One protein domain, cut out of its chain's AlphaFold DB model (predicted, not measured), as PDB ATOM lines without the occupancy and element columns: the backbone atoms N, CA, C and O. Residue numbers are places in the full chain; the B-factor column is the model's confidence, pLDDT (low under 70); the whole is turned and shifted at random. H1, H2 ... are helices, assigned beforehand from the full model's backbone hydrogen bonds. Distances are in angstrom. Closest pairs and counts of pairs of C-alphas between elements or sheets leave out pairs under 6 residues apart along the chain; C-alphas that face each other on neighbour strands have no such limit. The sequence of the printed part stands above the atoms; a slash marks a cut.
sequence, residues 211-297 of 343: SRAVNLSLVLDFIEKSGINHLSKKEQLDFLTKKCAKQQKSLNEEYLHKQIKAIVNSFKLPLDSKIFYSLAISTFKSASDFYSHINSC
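This is residues 211 to 297 of the 343 residues of the protein "TniQ family protein" of Shewanella sp. SG41-4 (UniProt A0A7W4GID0). This is a compact cluster of crossed helices: H4 and H1 make the middle, the helical hairpin of H2 and H3 makes one end, and H5 makes the other end. H4 joins H1 to the hairpin, packing on H1 and, nearly at a right angle, on residues 244 to 247 of H2, while H5 touches no helix but is near H1 and H4. The printed part has 87 residues with five named helices, in the order H1, H2, H3, H4, H5, and no named strand; the class is all helix. The radius of gyration of the C-alphas is 12.3 A, and the C-alphas span 34 by 27 by 24 A, a rounded outline.

Begin at the longest helix, H2, residues 233 to 247. It touches H3, residues 253 to 266, opposite ways at a steep tilt of 44 degrees, and the two form a helical hairpin; look at Thr 241 and His 257, their closest C-alphas, 5.4 A apart. With residues 244 to 247 alone, H2 touches H4, residues 273 to 283, about perpendicular at 81 degrees; the closest C-alphas, of Cys 244 and Ser 278, are 5.8 A apart. H4 also touches H1, residues 212 to 225, the same way at a steep tilt of 44 degrees, with the closest C-alphas, of Phe 222 and Thr 283, 5.5 A apart. H1 and H3 are near each other. Farther out is H5, residues 287 to 296, close but not clearly touching H4, where the closest C-alphas, of Ala 280 and Phe 290, are 7.2 A apart. H5 is apart from H2 and H3. In H2, H3, H4 and H5 every backbone O i to N i+4 pair is within hydrogen-bond range; in H1, 9 of 10 are.

Find C-alpha 233 at (28.805, 20.110, -0.615); from there H2 runs 21.5 A to C-alpha 247 at (27.115, 31.264, -18.914). H3 runs 19.2 A from Glu 253 to Ser 266, and H4 15.3 A from Ser 273 to Thr 283. Go back to C-alpha 212 at (24.054, 7.504, -15.528), where H1 begins its 20.1 A to Lys 225. H5 runs 14.3 A from Ala 287 and ends at C-alpha 296 at (37.969, 6.403, -21.645).

Look for the two C-alphas farthest apart at Asn 252 and Ser 296, 34.5 A from each other. The printed part has no cut. The links H2 to H3 and H4 to H5 are tight, those from H1 to H2 and H3 to H4 are short, and no link is long. In the B-factor column the mean pLDDT of the printed part is 84.1; residues 250 to 251, 266 to 267 and 269 to 270 are under 70.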
ATOM      1  N   SER A 211      25.678   6.726 -20.095       74.62
ATOM      2  CA  SER A 211      25.040   6.127 -18.934       74.62
ATOM      3  C   SER A 211      24.875   7.146 -17.803       74.62
ATOM      4  O   SER A 211      25.384   8.278 -17.820       74.62
ATOM      5  N   ARG A 212      24.142   6.732 -16.768       75.94
ATOM      6  CA  ARG A 212      24.054   7.504 -15.528       75.94
ATOM      7  C   ARG A 212      25.417   7.661 -14.857       75.94
ATOM      8  O   ARG A 212      25.680   8.731 -14.312       75.94
ATOM      9  N   ALA A 213      26.257   6.629 -14.911       76.25
ATOM     10  CA  ALA A 213      27.589   6.647 -14.323       76.25
ATOM     11  C   ALA A 213      28.486   7.665 -15.035       76.25
ATOM     12  O   ALA A 213      29.080   8.515 -14.377       76.25
ATOM     13  N   VAL A 214      28.479   7.679 -16.371       79.75
ATOM     14  CA  VAL A 214      29.277   8.634 -17.154       79.75
ATOM     15  C   VAL A 214      28.806  10.076 -16.940       79.75
ATOM     16  O   VAL A 214      29.623  10.972 -16.736       79.75
ATOM     17  N   ASN A 215      27.490  10.321 -16.900       78.94
ATOM     18  CA  ASN A 215      26.957  11.647 -16.556       78.94
ATOM     19  C   ASN A 215      27.403  12.121 -15.166       78.94
ATOM     20  O   ASN A 215      27.662  13.308 -14.973       78.94
ATOM     21  N   LEU A 216      27.475  11.207 -14.196       78.69
ATOM     22  CA  LEU A 216      27.958  11.517 -12.857       78.69
ATOM     23  C   LEU A 216      29.467  11.797 -12.850       78.69
ATOM     24  O   LEU A 216      29.877  12.780 -12.232       78.69
ATOM     25  N   SER A 217      30.263  10.999 -13.570       82.38
ATOM     26  CA  SER A 217      31.703  11.240 -13.732       82.38
ATOM     27  C   SER A 217      31.956  12.674 -14.176       82.38
ATOM     28  O   SER A 217      32.669  13.390 -13.494       82.38
ATOM     29  N   LEU A 218      31.239  13.160 -15.195       83.06
ATOM     30  CA  LEU A 218      31.403  14.527 -15.702       83.06
ATOM     31  C   LEU A 218      31.222  15.618 -14.635       83.06
ATOM     32  O   LEU A 218      31.907  16.641 -14.666       83.06
ATOM     33  N   VAL A 219      30.294  15.428 -13.692       83.38
ATOM     34  CA  VAL A 219      30.083  16.378 -12.588       83.38
ATOM     35  C   VAL A 219      31.245  16.314 -11.598       83.38
ATOM     36  O   VAL A 219      31.712  17.358 -11.138       83.38
ATOM     37  N   LEU A 220      31.722  15.109 -11.286       84.88
ATOM     38  CA  LEU A 220      32.867  14.892 -10.402       84.88
ATOM     39  C   LEU A 220      34.163  15.433 -11.023       84.88
ATOM     40  O   LEU A 220      34.877  16.184 -10.366       84.88
ATOM     41  N   ASP A 221      34.394  15.168 -12.306       87.19
ATOM     42  CA  ASP A 221      35.514  15.684 -13.094       87.19
ATOM     43  C   ASP A 221      35.524  17.214 -13.122       87.19
ATOM     44  O   ASP A 221      36.576  17.846 -13.002       87.19
ATOM     45  N   PHE A 222      34.348  17.840 -13.249       88.12
ATOM     46  CA  PHE A 222      34.238  19.291 -13.150       88.12
ATOM     47  C   PHE A 222      34.634  19.788 -11.751       88.12
ATOM     48  O   PHE A 222      35.359  20.780 -11.641       88.12
ATOM     49  N   ILE A 223      34.143  19.141 -10.685       87.06
ATOM     50  CA  ILE A 223      34.442  19.500  -9.286       87.06
ATOM     51  C   ILE A 223      35.948  19.401  -9.027       87.06
ATOM     52  O   ILE A 223      36.546  20.327  -8.471       87.06
ATOM     53  N   GLU A 224      36.562  18.310  -9.475       90.56
ATOM     54  CA  GLU A 224      37.990  18.056  -9.331       90.56
ATOM     55  C   GLU A 224      38.824  19.075 -10.114       90.56
ATOM     56  O   GLU A 224      39.641  19.782  -9.524       90.56
ATOM     57  N   LYS A 225      38.561  19.253 -11.416       89.94
ATOM     58  CA  LYS A 225      39.311  20.199 -12.266       89.94
ATOM     59  C   LYS A 225      39.089  21.662 -11.896       89.94
ATOM     60  O   LYS A 225      39.930  22.505 -12.203       89.94
ATOM     61  N   SER A 226      37.974  21.981 -11.241       89.62
ATOM     62  CA  SER A 226      37.732  23.317 -10.687       89.62
ATOM     63  C   SER A 226      38.459  23.552  -9.360       89.62
ATOM     64  O   SER A 226      38.441  24.678  -8.869       89.62
ATOM     65  N   GLY A 227      39.079  22.520  -8.775       92.50
ATOM     66  CA  GLY A 227      39.793  22.606  -7.503       92.50
ATOM     67  C   GLY A 227      38.875  22.848  -6.307       92.50
ATOM     68  O   GLY A 227      39.323  23.407  -5.315       92.50
ATOM     69  N   ILE A 228      37.591  22.473  -6.392       91.50
ATOM     70  CA  ILE A 228      36.586  22.725  -5.340       91.50
ATOM     71  C   ILE A 228      36.221  21.464  -4.540       91.50
ATOM     72  O   ILE A 228      35.307  21.488  -3.719       91.50
ATOM     73  N   ASN A 229      36.926  20.355  -4.766       92.31
ATOM     74  CA  ASN A 229      36.710  19.070  -4.091       92.31
ATOM     75  C   ASN A 229      36.831  19.150  -2.558       92.31
ATOM     76  O   ASN A 229      36.123  18.438  -1.854       92.31
ATOM     77  N   HIS A 230      37.693  20.032  -2.050       93.38
ATOM     78  CA  HIS A 230      37.909  20.258  -0.619       93.38
ATOM     79  C   HIS A 230      36.804  21.094   0.053       93.38
ATOM     80  O   HIS A 230      36.738  21.140   1.280       93.38
ATOM     81  N   LEU A 231      35.956  21.768  -0.731       92.62
ATOM     82  CA  LEU A 231      34.856  22.575  -0.207       92.62
ATOM     83  C   LEU A 231      33.709  21.688   0.288       92.62
ATOM     84  O   LEU A 231      33.523  20.558  -0.169       92.62
ATOM     85  N   SER A 232      32.874  22.222   1.179       91.88
ATOM     86  CA  SER A 232      31.643  21.539   1.580       91.88
ATOM     87  C   SER A 232      30.697  21.352   0.385       91.88
ATOM     88  O   SER A 232      30.693  22.137  -0.564       91.88
ATOM     89  N   LYS A 233      29.807  20.350   0.446       87.31
ATOM     90  CA  LYS A 233      28.805  20.110  -0.615       87.31
ATOM     91  C   LYS A 233      27.968  21.352  -0.947       87.31
ATOM     92  O   LYS A 233      27.595  21.556  -2.099       87.31
ATOM     93  N   LYS A 234      27.669  22.187   0.057       89.06
ATOM     94  CA  LYS A 234      26.926  23.442  -0.123       89.06
ATOM     95  C   LYS A 234      27.736  24.455  -0.937       89.06
ATOM     96  O   LYS A 234      27.210  25.033  -1.878       89.06
ATOM     97  N   GLU A 235      29.013  24.625  -0.616       90.88
ATOM     98  CA  GLU A 235      29.907  25.540  -1.333       90.88
ATOM     99  C   GLU A 235      30.186  25.068  -2.766       90.88
ATOM    100  O   GLU A 235      30.180  25.881  -3.690       90.88
ATOM    101  N   GLN A 236      30.348  23.756  -2.977       88.50
ATOM    102  CA  GLN A 236      30.445  23.166  -4.318       88.50
ATOM    103  C   GLN A 236      29.192  23.468  -5.151       88.50
ATOM    104  O   GLN A 236      29.293  23.906  -6.298       88.50
ATOM    105  N   LEU A 237      28.005  23.288  -4.563       86.44
ATOM    106  CA  LEU A 237      26.722  23.587  -5.199       86.44
ATOM    107  C   LEU A 237      26.590  25.074  -5.565       86.44
ATOM    108  O   LEU A 237      26.184  25.404  -6.685       86.44
ATOM    109  N   ASP A 238      26.952  25.973  -4.653       87.56
ATOM    110  CA  ASP A 238      26.903  27.416  -4.894       87.56
ATOM    111  C   ASP A 238      27.888  27.829  -5.997       87.56
ATOM    112  O   ASP A 238      27.546  28.630  -6.873       87.56
ATOM    113  N   PHE A 239      29.088  27.241  -6.011       90.50
ATOM    114  CA  PHE A 239      30.081  27.467  -7.059       90.50
ATOM    115  C   PHE A 239      29.572  27.016  -8.434       90.50
ATOM    116  O   PHE A 239      29.604  27.796  -9.390       90.50
ATOM    117  N   LEU A 240      29.058  25.785  -8.529       87.19
ATOM    118  CA  LEU A 240      28.468  25.228  -9.748       87.19
ATOM    119  C   LEU A 240      27.325  26.110 -10.264       87.19
ATOM    120  O   LEU A 240      27.276  26.443 -11.449       87.19
ATOM    121  N   THR A 241      26.444  26.545  -9.360       87.00
ATOM    122  CA  THR A 241      25.304  27.414  -9.687       87.00
ATOM    123  C   THR A 241      25.768  28.732 -10.283       87.00
ATOM    124  O   THR A 241      25.343  29.085 -11.383       87.00
ATOM    125  N   LYS A 242      26.703  29.423  -9.621       88.25
ATOM    126  CA  LYS A 242      27.263  30.688 -10.116       88.25
ATOM    127  C   LYS A 242      27.969  30.516 -11.459       88.25
ATOM    128  O   LYS A 242      27.856  31.376 -12.336       88.25
ATOM    129  N   LYS A 243      28.684  29.402 -11.651       86.81
ATOM    130  CA  LYS A 243      29.372  29.101 -12.912       86.81
ATOM    131  C   LYS A 243      28.379  28.938 -14.066       86.81
ATOM    132  O   LYS A 243      28.555  29.586 -15.101       86.81
ATOM    133  N   CYS A 244      27.337  28.129 -13.876       85.81
ATOM    134  CA  CYS A 244      26.280  27.921 -14.867       85.81
ATOM    135  C   CYS A 244      25.499  29.216 -15.137       85.81
ATOM    136  O   CYS A 244      25.311  29.580 -16.297       85.81
ATOM    137  N   ALA A 245      25.136  29.970 -14.092       84.69
ATOM    138  CA  ALA A 245      24.425  31.244 -14.213       84.69
ATOM    139  C   ALA A 245      25.207  32.272 -15.047       84.69
ATOM    140  O   ALA A 245      24.652  32.910 -15.940       84.69
ATOM    141  N   LYS A 246      26.530  32.366 -14.854       84.25
ATOM    142  CA  LYS A 246      27.393  33.264 -15.640       84.25
ATOM    143  C   LYS A 246      27.359  32.960 -17.143       84.25
ATOM    144  O   LYS A 246      27.452  33.881 -17.956       84.25
ATOM    145  N   GLN A 247      27.244  31.687 -17.515       80.12
ATOM    146  CA  GLN A 247      27.115  31.264 -18.914       80.12
ATOM    147  C   GLN A 247      25.679  31.395 -19.436       80.12
ATOM    148  O   GLN A 247      25.464  31.498 -20.643       80.12
ATOM    149  N   GLN A 248      24.698  31.435 -18.537       77.56
ATOM    150  CA  GLN A 248      23.274  31.397 -18.838       77.56
ATOM    151  C   GLN A 248      22.575  32.651 -18.313       77.56
ATOM    152  O   GLN A 248      21.688  32.575 -17.468       77.56
ATOM    153  N   LYS A 249      22.935  33.814 -18.872       70.00
ATOM    154  CA  LYS A 249      22.414  35.132 -18.453       70.00
ATOM    155  C   LYS A 249      20.882  35.244 -18.395       70.00
ATOM    156  O   LYS A 249      20.372  36.173 -17.786       70.00
ATOM    157  N   SER A 250      20.157  34.352 -19.069       66.12
ATOM    158  CA  SER A 250      18.696  34.366 -19.167       66.12
ATOM    159  C   SER A 250      17.980  33.427 -18.191       66.12
ATOM    160  O   SER A 250      16.756  33.348 -18.246       66.12
ATOM    161  N   LEU A 251      18.695  32.625 -17.395       69.12
ATOM    162  CA  LEU A 251      18.074  31.643 -16.503       69.12
ATOM    163  C   LEU A 251      18.062  32.135 -15.058       69.12
ATOM    164  O   LEU A 251      19.034  32.704 -14.576       69.12
ATOM    165  N   ASN A 252      16.936  31.900 -14.382       79.75
ATOM    166  CA  ASN A 252      16.764  32.229 -12.972       79.75
ATOM    167  C   ASN A 252      17.769  31.414 -12.134       79.75
ATOM    168  O   ASN A 252      17.791  30.184 -12.218       79.75
ATOM    169  N   GLU A 253      18.586  32.093 -11.324       81.69
ATOM    170  CA  GLU A 253      19.567  31.457 -10.438       81.69
ATOM    171  C   GLU A 253      18.922  30.450  -9.476       81.69
ATOM    172  O   GLU A 253      19.498  29.397  -9.229       81.69
ATOM    173  N   GLU A 254      17.702  30.710  -9.003       84.06
ATOM    174  CA  GLU A 254      16.948  29.793  -8.142       84.06
ATOM    175  C   GLU A 254      16.619  28.479  -8.866       84.06
ATOM    176  O   GLU A 254      16.766  27.388  -8.307       84.06
ATOM    177  N   TYR A 255      16.230  28.565 -10.143       83.94
ATOM    178  CA  TYR A 255      15.990  27.386 -10.973       83.94
ATOM    179  C   TYR A 255      17.280  26.583 -11.165       83.94
ATOM    180  O   TYR A 255      17.275  25.364 -10.989       83.94
ATOM    181  N   LEU A 256      18.390  27.262 -11.474       82.62
ATOM    182  CA  LEU A 256      19.697  26.619 -11.625       82.62
ATOM    183  C   LEU A 256      20.143  25.950 -10.329       82.62
ATOM    184  O   LEU A 256      20.535  24.785 -10.354       82.62
ATOM    185  N   HIS A 257      20.006  26.641  -9.199       84.06
ATOM    186  CA  HIS A 257      20.335  26.099  -7.889       84.06
ATOM    187  C   HIS A 257      19.512  24.843  -7.594       84.06
ATOM    188  O   HIS A 257      20.063  23.824  -7.185       84.06
ATOM    189  N   LYS A 258      18.199  24.865  -7.864       86.44
ATOM    190  CA  LYS A 258      17.317  23.703  -7.681       86.44
ATOM    191  C   LYS A 258      17.740  22.511  -8.543       86.44
ATOM    192  O   LYS A 258      17.764  21.389  -8.038       86.44
ATOM    193  N   GLN A 259      18.070  22.743  -9.814       82.81
ATOM    194  CA  GLN A 259      18.528  21.683 -10.715       82.81
ATOM    195  C   GLN A 259      19.868  21.111 -10.251       82.81
ATOM    196  O   GLN A 259      19.976  19.908 -10.045       82.81
ATOM    197  N   ILE A 260      20.862  21.958  -9.976       81.94
ATOM    198  CA  ILE A 260      22.192  21.509  -9.541       81.94
ATOM    199  C   ILE A 260      22.124  20.815  -8.183       81.94
ATOM    200  O   ILE A 260      22.775  19.793  -7.983       81.94
ATOM    201  N   LYS A 261      21.256  21.268  -7.278       85.00
ATOM    202  CA  LYS A 261      21.010  20.588  -6.006       85.00
ATOM    203  C   LYS A 261      20.461  19.177  -6.219       85.00
ATOM    204  O   LYS A 261      20.891  18.258  -5.529       85.00
ATOM    205  N   ALA A 262      19.540  18.988  -7.165       82.12
ATOM    206  CA  ALA A 262      19.026  17.662  -7.511       82.12
ATOM    207  C   ALA A 262      20.109  16.761  -8.138       82.12
ATOM    208  O   ALA A 262      20.111  15.551  -7.926       82.12
ATOM    209  N   ILE A 263      21.067  17.343  -8.857       75.31
ATOM    210  CA  ILE A 263      22.211  16.611  -9.410       75.31
ATOM    211  C   ILE A 263      23.147  16.164  -8.284       75.31
ATOM    212  O   ILE A 263      23.421  14.977  -8.149       75.31
ATOM    213  N   VAL A 264      23.595  17.102  -7.448       72.62
ATOM    214  CA  VAL A 264      24.604  16.854  -6.405       72.62
ATOM    215  C   VAL A 264      24.063  15.975  -5.273       72.62
ATOM    216  O   VAL A 264      24.788  15.130  -4.755       72.62
ATOM    217  N   ASN A 265      22.796  16.156  -4.877       77.06
ATOM    218  CA  ASN A 265      22.251  15.475  -3.699       77.06
ATOM    219  C   ASN A 265      21.502  14.182  -4.018       77.06
ATOM    220  O   ASN A 265      21.498  13.279  -3.186       77.06
ATOM    221  N   SER A 266      20.822  14.102  -5.164       68.75
ATOM    222  CA  SER A 266      19.987  12.944  -5.508       68.75
ATOM    223  C   SER A 266      20.365  12.282  -6.828       68.75
ATOM    224  O   SER A 266      19.693  11.335  -7.244       68.75
ATOM    225  N   PHE A 267      21.440  12.747  -7.482       68.25
ATOM    226  CA  PHE A 267      21.902  12.243  -8.776       68.25
ATOM    227  C   PHE A 267      20.755  12.114  -9.776       68.25
ATOM    228  O   PHE A 267      20.659  11.116 -10.501       68.25
ATOM    229  N   LYS A 268      19.823  13.075  -9.741       72.50
ATOM    230  CA  LYS A 268      18.615  13.031 -10.554       72.50
ATOM    231  C   LYS A 268      18.997  13.315 -12.002       72.50
ATOM    232  O   LYS A 268      19.482  14.397 -12.316       72.50
ATOM    233  N   LEU A 269      18.770  12.325 -12.856       67.38
ATOM    234  CA  LEU A 269      18.967  12.394 -14.299       67.38
ATOM    235  C   LEU A 269      17.617  12.314 -15.028       67.38
ATOM    236  O   LEU A 269      16.662  11.782 -14.453       67.38
ATOM    237  N   PRO A 270      17.539  12.810 -16.278       67.81
ATOM    238  CA  PRO A 270      18.628  13.429 -17.042       67.81
ATOM    239  C   PRO A 270      18.951  14.878 -16.631       67.81
ATOM    240  O   PRO A 270      18.140  15.563 -16.009       67.81
ATOM    241  N   LEU A 271      20.160  15.329 -16.978       71.12
ATOM    242  CA  LEU A 271      20.608  16.709 -16.773       71.12
ATOM    243  C   LEU A 271      19.873  17.668 -17.713       71.12
ATOM    244  O   LEU A 271      19.675  17.352 -18.884       71.12
ATOM    245  N   ASP A 272      19.527  18.868 -17.235       79.69
ATOM    246  CA  ASP A 272      19.133  19.946 -18.147       79.69
ATOM    247  C   ASP A 272      20.270  20.194 -19.148       79.69
ATOM    248  O   ASP A 272      21.433  20.337 -18.760       79.69
ATOM    249  N   SER A 273      19.932  20.243 -20.438       80.75
ATOM    250  CA  SER A 273      20.933  20.321 -21.506       80.75
ATOM    251  C   SER A 273      21.859  21.526 -21.376       80.75
ATOM    252  O   SER A 273      23.060  21.416 -21.619       80.75
ATOM    253  N   LYS A 274      21.347  22.676 -20.926       83.38
ATOM    254  CA  LYS A 274      22.172  23.871 -20.758       83.38
ATOM    255  C   LYS A 274      23.151  23.670 -19.611       83.38
ATOM    256  O   LYS A 274      24.315  24.020 -19.762       83.38
ATOM    257  N   ILE A 275      22.710  23.093 -18.490       84.25
ATOM    258  CA  ILE A 275      23.590  22.777 -17.350       84.25
ATOM    259  C   ILE A 275      24.671  21.783 -17.772       84.25
ATOM    260  O   ILE A 275      25.850  22.048 -17.551       84.25
ATOM    261  N   PHE A 276      24.287  20.687 -18.427       87.38
ATOM    262  CA  PHE A 276      25.220  19.679 -18.923       87.38
ATOM    263  C   PHE A 276      26.324  20.299 -19.781       87.38
ATOM    264  O   PHE A 276      27.509  20.160 -19.483       87.38
ATOM    265  N   TYR A 277      25.938  21.054 -20.811       90.00
ATOM    266  CA  TYR A 277      26.905  21.662 -21.713       90.00
ATOM    267  C   TYR A 277      27.710  22.787 -21.076       90.00
ATOM    268  O   TYR A 277      28.875  22.973 -21.422       90.00
ATOM    269  N   SER A 278      27.130  23.508 -20.118       89.50
ATOM    270  CA  SER A 278      27.863  24.487 -19.320       89.50
ATOM    271  C   SER A 278      29.011  23.840 -18.543       89.50
ATOM    272  O   SER A 278      30.125  24.375 -18.525       89.50
ATOM    273  N   LEU A 279      28.766  22.673 -17.944       88.62
ATOM    274  CA  LEU A 279      29.796  21.905 -17.245       88.62
ATOM    275  C   LEU A 279      30.815  21.327 -18.231       88.62
ATOM    276  O   LEU A 279      32.012  21.541 -18.044       88.62
ATOM    277  N   ALA A 280      30.366  20.691 -19.316       91.06
ATOM    278  CA  ALA A 280      31.250  20.092 -20.316       91.06
ATOM    279  C   ALA A 280      32.217  21.126 -20.925       91.06
ATOM    280  O   ALA A 280      33.432  20.961 -20.842       91.06
ATOM    281  N   ILE A 281      31.709  22.257 -21.426       92.81
ATOM    282  CA  ILE A 281      32.535  23.328 -22.017       92.81
ATOM    283  C   ILE A 281      33.514  23.929 -20.999       92.81
ATOM    284  O   ILE A 281      34.587  24.407 -21.355       92.81
ATOM    285  N   SER A 282      33.146  23.941 -19.718       89.94
ATOM    286  CA  SER A 282      34.031  24.448 -18.668       89.94
ATOM    287  C   SER A 282      35.125  23.454 -18.270       89.94
ATOM    288  O   SER A 282      36.141  23.877 -17.723       89.94
ATOM    289  N   THR A 283      34.911  22.161 -18.524       91.31
ATOM    290  CA  THR A 283      35.788  21.052 -18.110       91.31
ATOM    291  C   THR A 283      36.770  20.654 -19.211       91.31
ATOM    292  O   THR A 283      37.914  20.293 -18.926       91.31
ATOM    293  N   PHE A 284      36.333  20.718 -20.469       93.00
ATOM    294  CA  PHE A 284      37.070  20.230 -21.635       93.00
ATOM    295  C   PHE A 284      37.412  21.387 -22.572       93.00
ATOM    296  O   PHE A 284      36.566  22.237 -22.851       93.00
ATOM    297  N   LYS A 285      38.657  21.443 -23.070       92.38
ATOM    298  CA  LYS A 285      39.105  22.574 -23.902       92.38
ATOM    299  C   LYS A 285      38.497  22.523 -25.303       92.38
ATOM    300  O   LYS A 285      38.300  23.574 -25.912       92.38
ATOM    301  N   SER A 286      38.212  21.320 -25.796       93.88
ATOM    302  CA  SER A 286      37.638  21.047 -27.115       93.88
ATOM    303  C   SER A 286      36.540  19.979 -27.026       93.88
ATOM    304  O   SER A 286      36.419  19.296 -26.002       93.88
ATOM    305  N   ALA A 287      35.723  19.832 -28.076       92.94
ATOM    306  CA  ALA A 287      34.776  18.716 -28.141       92.94
ATOM    307  C   ALA A 287      35.510  17.369 -28.278       92.94
ATOM    308  O   ALA A 287      35.046  16.360 -27.753       92.94
ATOM    309  N   SER A 288      36.690  17.367 -28.907       93.50
ATOM    310  CA  SER A 288      37.556  16.189 -29.025       93.50
ATOM    311  C   SER A 288      38.068  15.701 -27.667       93.50
ATOM    312  O   SER A 288      38.026  14.500 -27.399       93.50
ATOM    313  N   ASP A 289      38.477  16.614 -26.779       93.06
ATOM    314  CA  ASP A 289      38.910  16.284 -25.412       93.06
ATOM    315  C   ASP A 289      37.770  15.613 -24.638       93.06
ATOM    316  O   ASP A 289      37.974  14.622 -23.940       93.06
ATOM    317  N   PHE A 290      36.557  16.157 -24.774       92.06
ATOM    318  CA  PHE A 290      35.352  15.610 -24.159       92.06
ATOM    319  C   PHE A 290      35.030  14.214 -24.698       92.06
ATOM    320  O   PHE A 290      34.794  13.297 -23.917       92.06
ATOM    321  N   TYR A 291      35.074  14.028 -26.017       87.81
ATOM    322  CA  TYR A 291      34.809  12.736 -26.650       87.81
ATOM    323  C   TYR A 291      35.833  11.673 -26.236       87.81
ATOM    324  O   TYR A 291      35.469  10.547 -25.908       87.81
ATOM    325  N   SER A 292      37.113  12.052 -26.196       89.25
ATOM    326  CA  SER A 292      38.206  11.181 -25.748       89.25
ATOM    327  C   SER A 292      38.010  10.755 -24.297       89.25
ATOM    328  O   SER A 292      38.147   9.579 -23.977       89.25
ATOM    329  N   HIS A 293      37.618  11.697 -23.438       87.88
ATOM    330  CA  HIS A 293      37.306  11.407 -22.047       87.88
ATOM    331  C   HIS A 293      36.127  10.440 -21.917       87.88
ATOM    332  O   HIS A 293      36.254   9.432 -21.229       87.88
ATOM    333  N   ILE A 294      35.013  10.683 -22.615       86.50
ATOM    334  CA  ILE A 294      33.868   9.769 -22.559       86.50
ATOM    335  C   ILE A 294      34.285   8.355 -22.983       86.50
ATOM    336  O   ILE A 294      33.970   7.407 -22.271       86.50
ATOM    337  N   ASN A 295      35.013   8.207 -24.095       82.94
ATOM    338  CA  ASN A 295      35.473   6.893 -24.559       82.94
ATOM    339  C   ASN A 295      36.428   6.207 -23.565       82.94
ATOM    340  O   ASN A 295      36.558   4.993 -23.605       82.94
ATOM    341  N   SER A 296      37.101   6.963 -22.690       83.06
ATOM    342  CA  SER A 296      37.969   6.403 -21.645       83.06
ATOM    343  C   SER A 296      37.237   6.036 -20.350       83.06
ATOM    344  O   SER A 296      37.763   5.259 -19.561       83.06
ATOM    345  N   CYS A 297      36.049   6.602 -20.110       76.69
ATOM    346  CA  CYS A 297      35.334   6.476 -18.836       76.69
ATOM    347  C   CYS A 297      34.409   5.257 -18.737       76.69
ATOM    348  O   CYS A 297      33.839   5.040 -17.670       76.69
TER     349      CYS A 297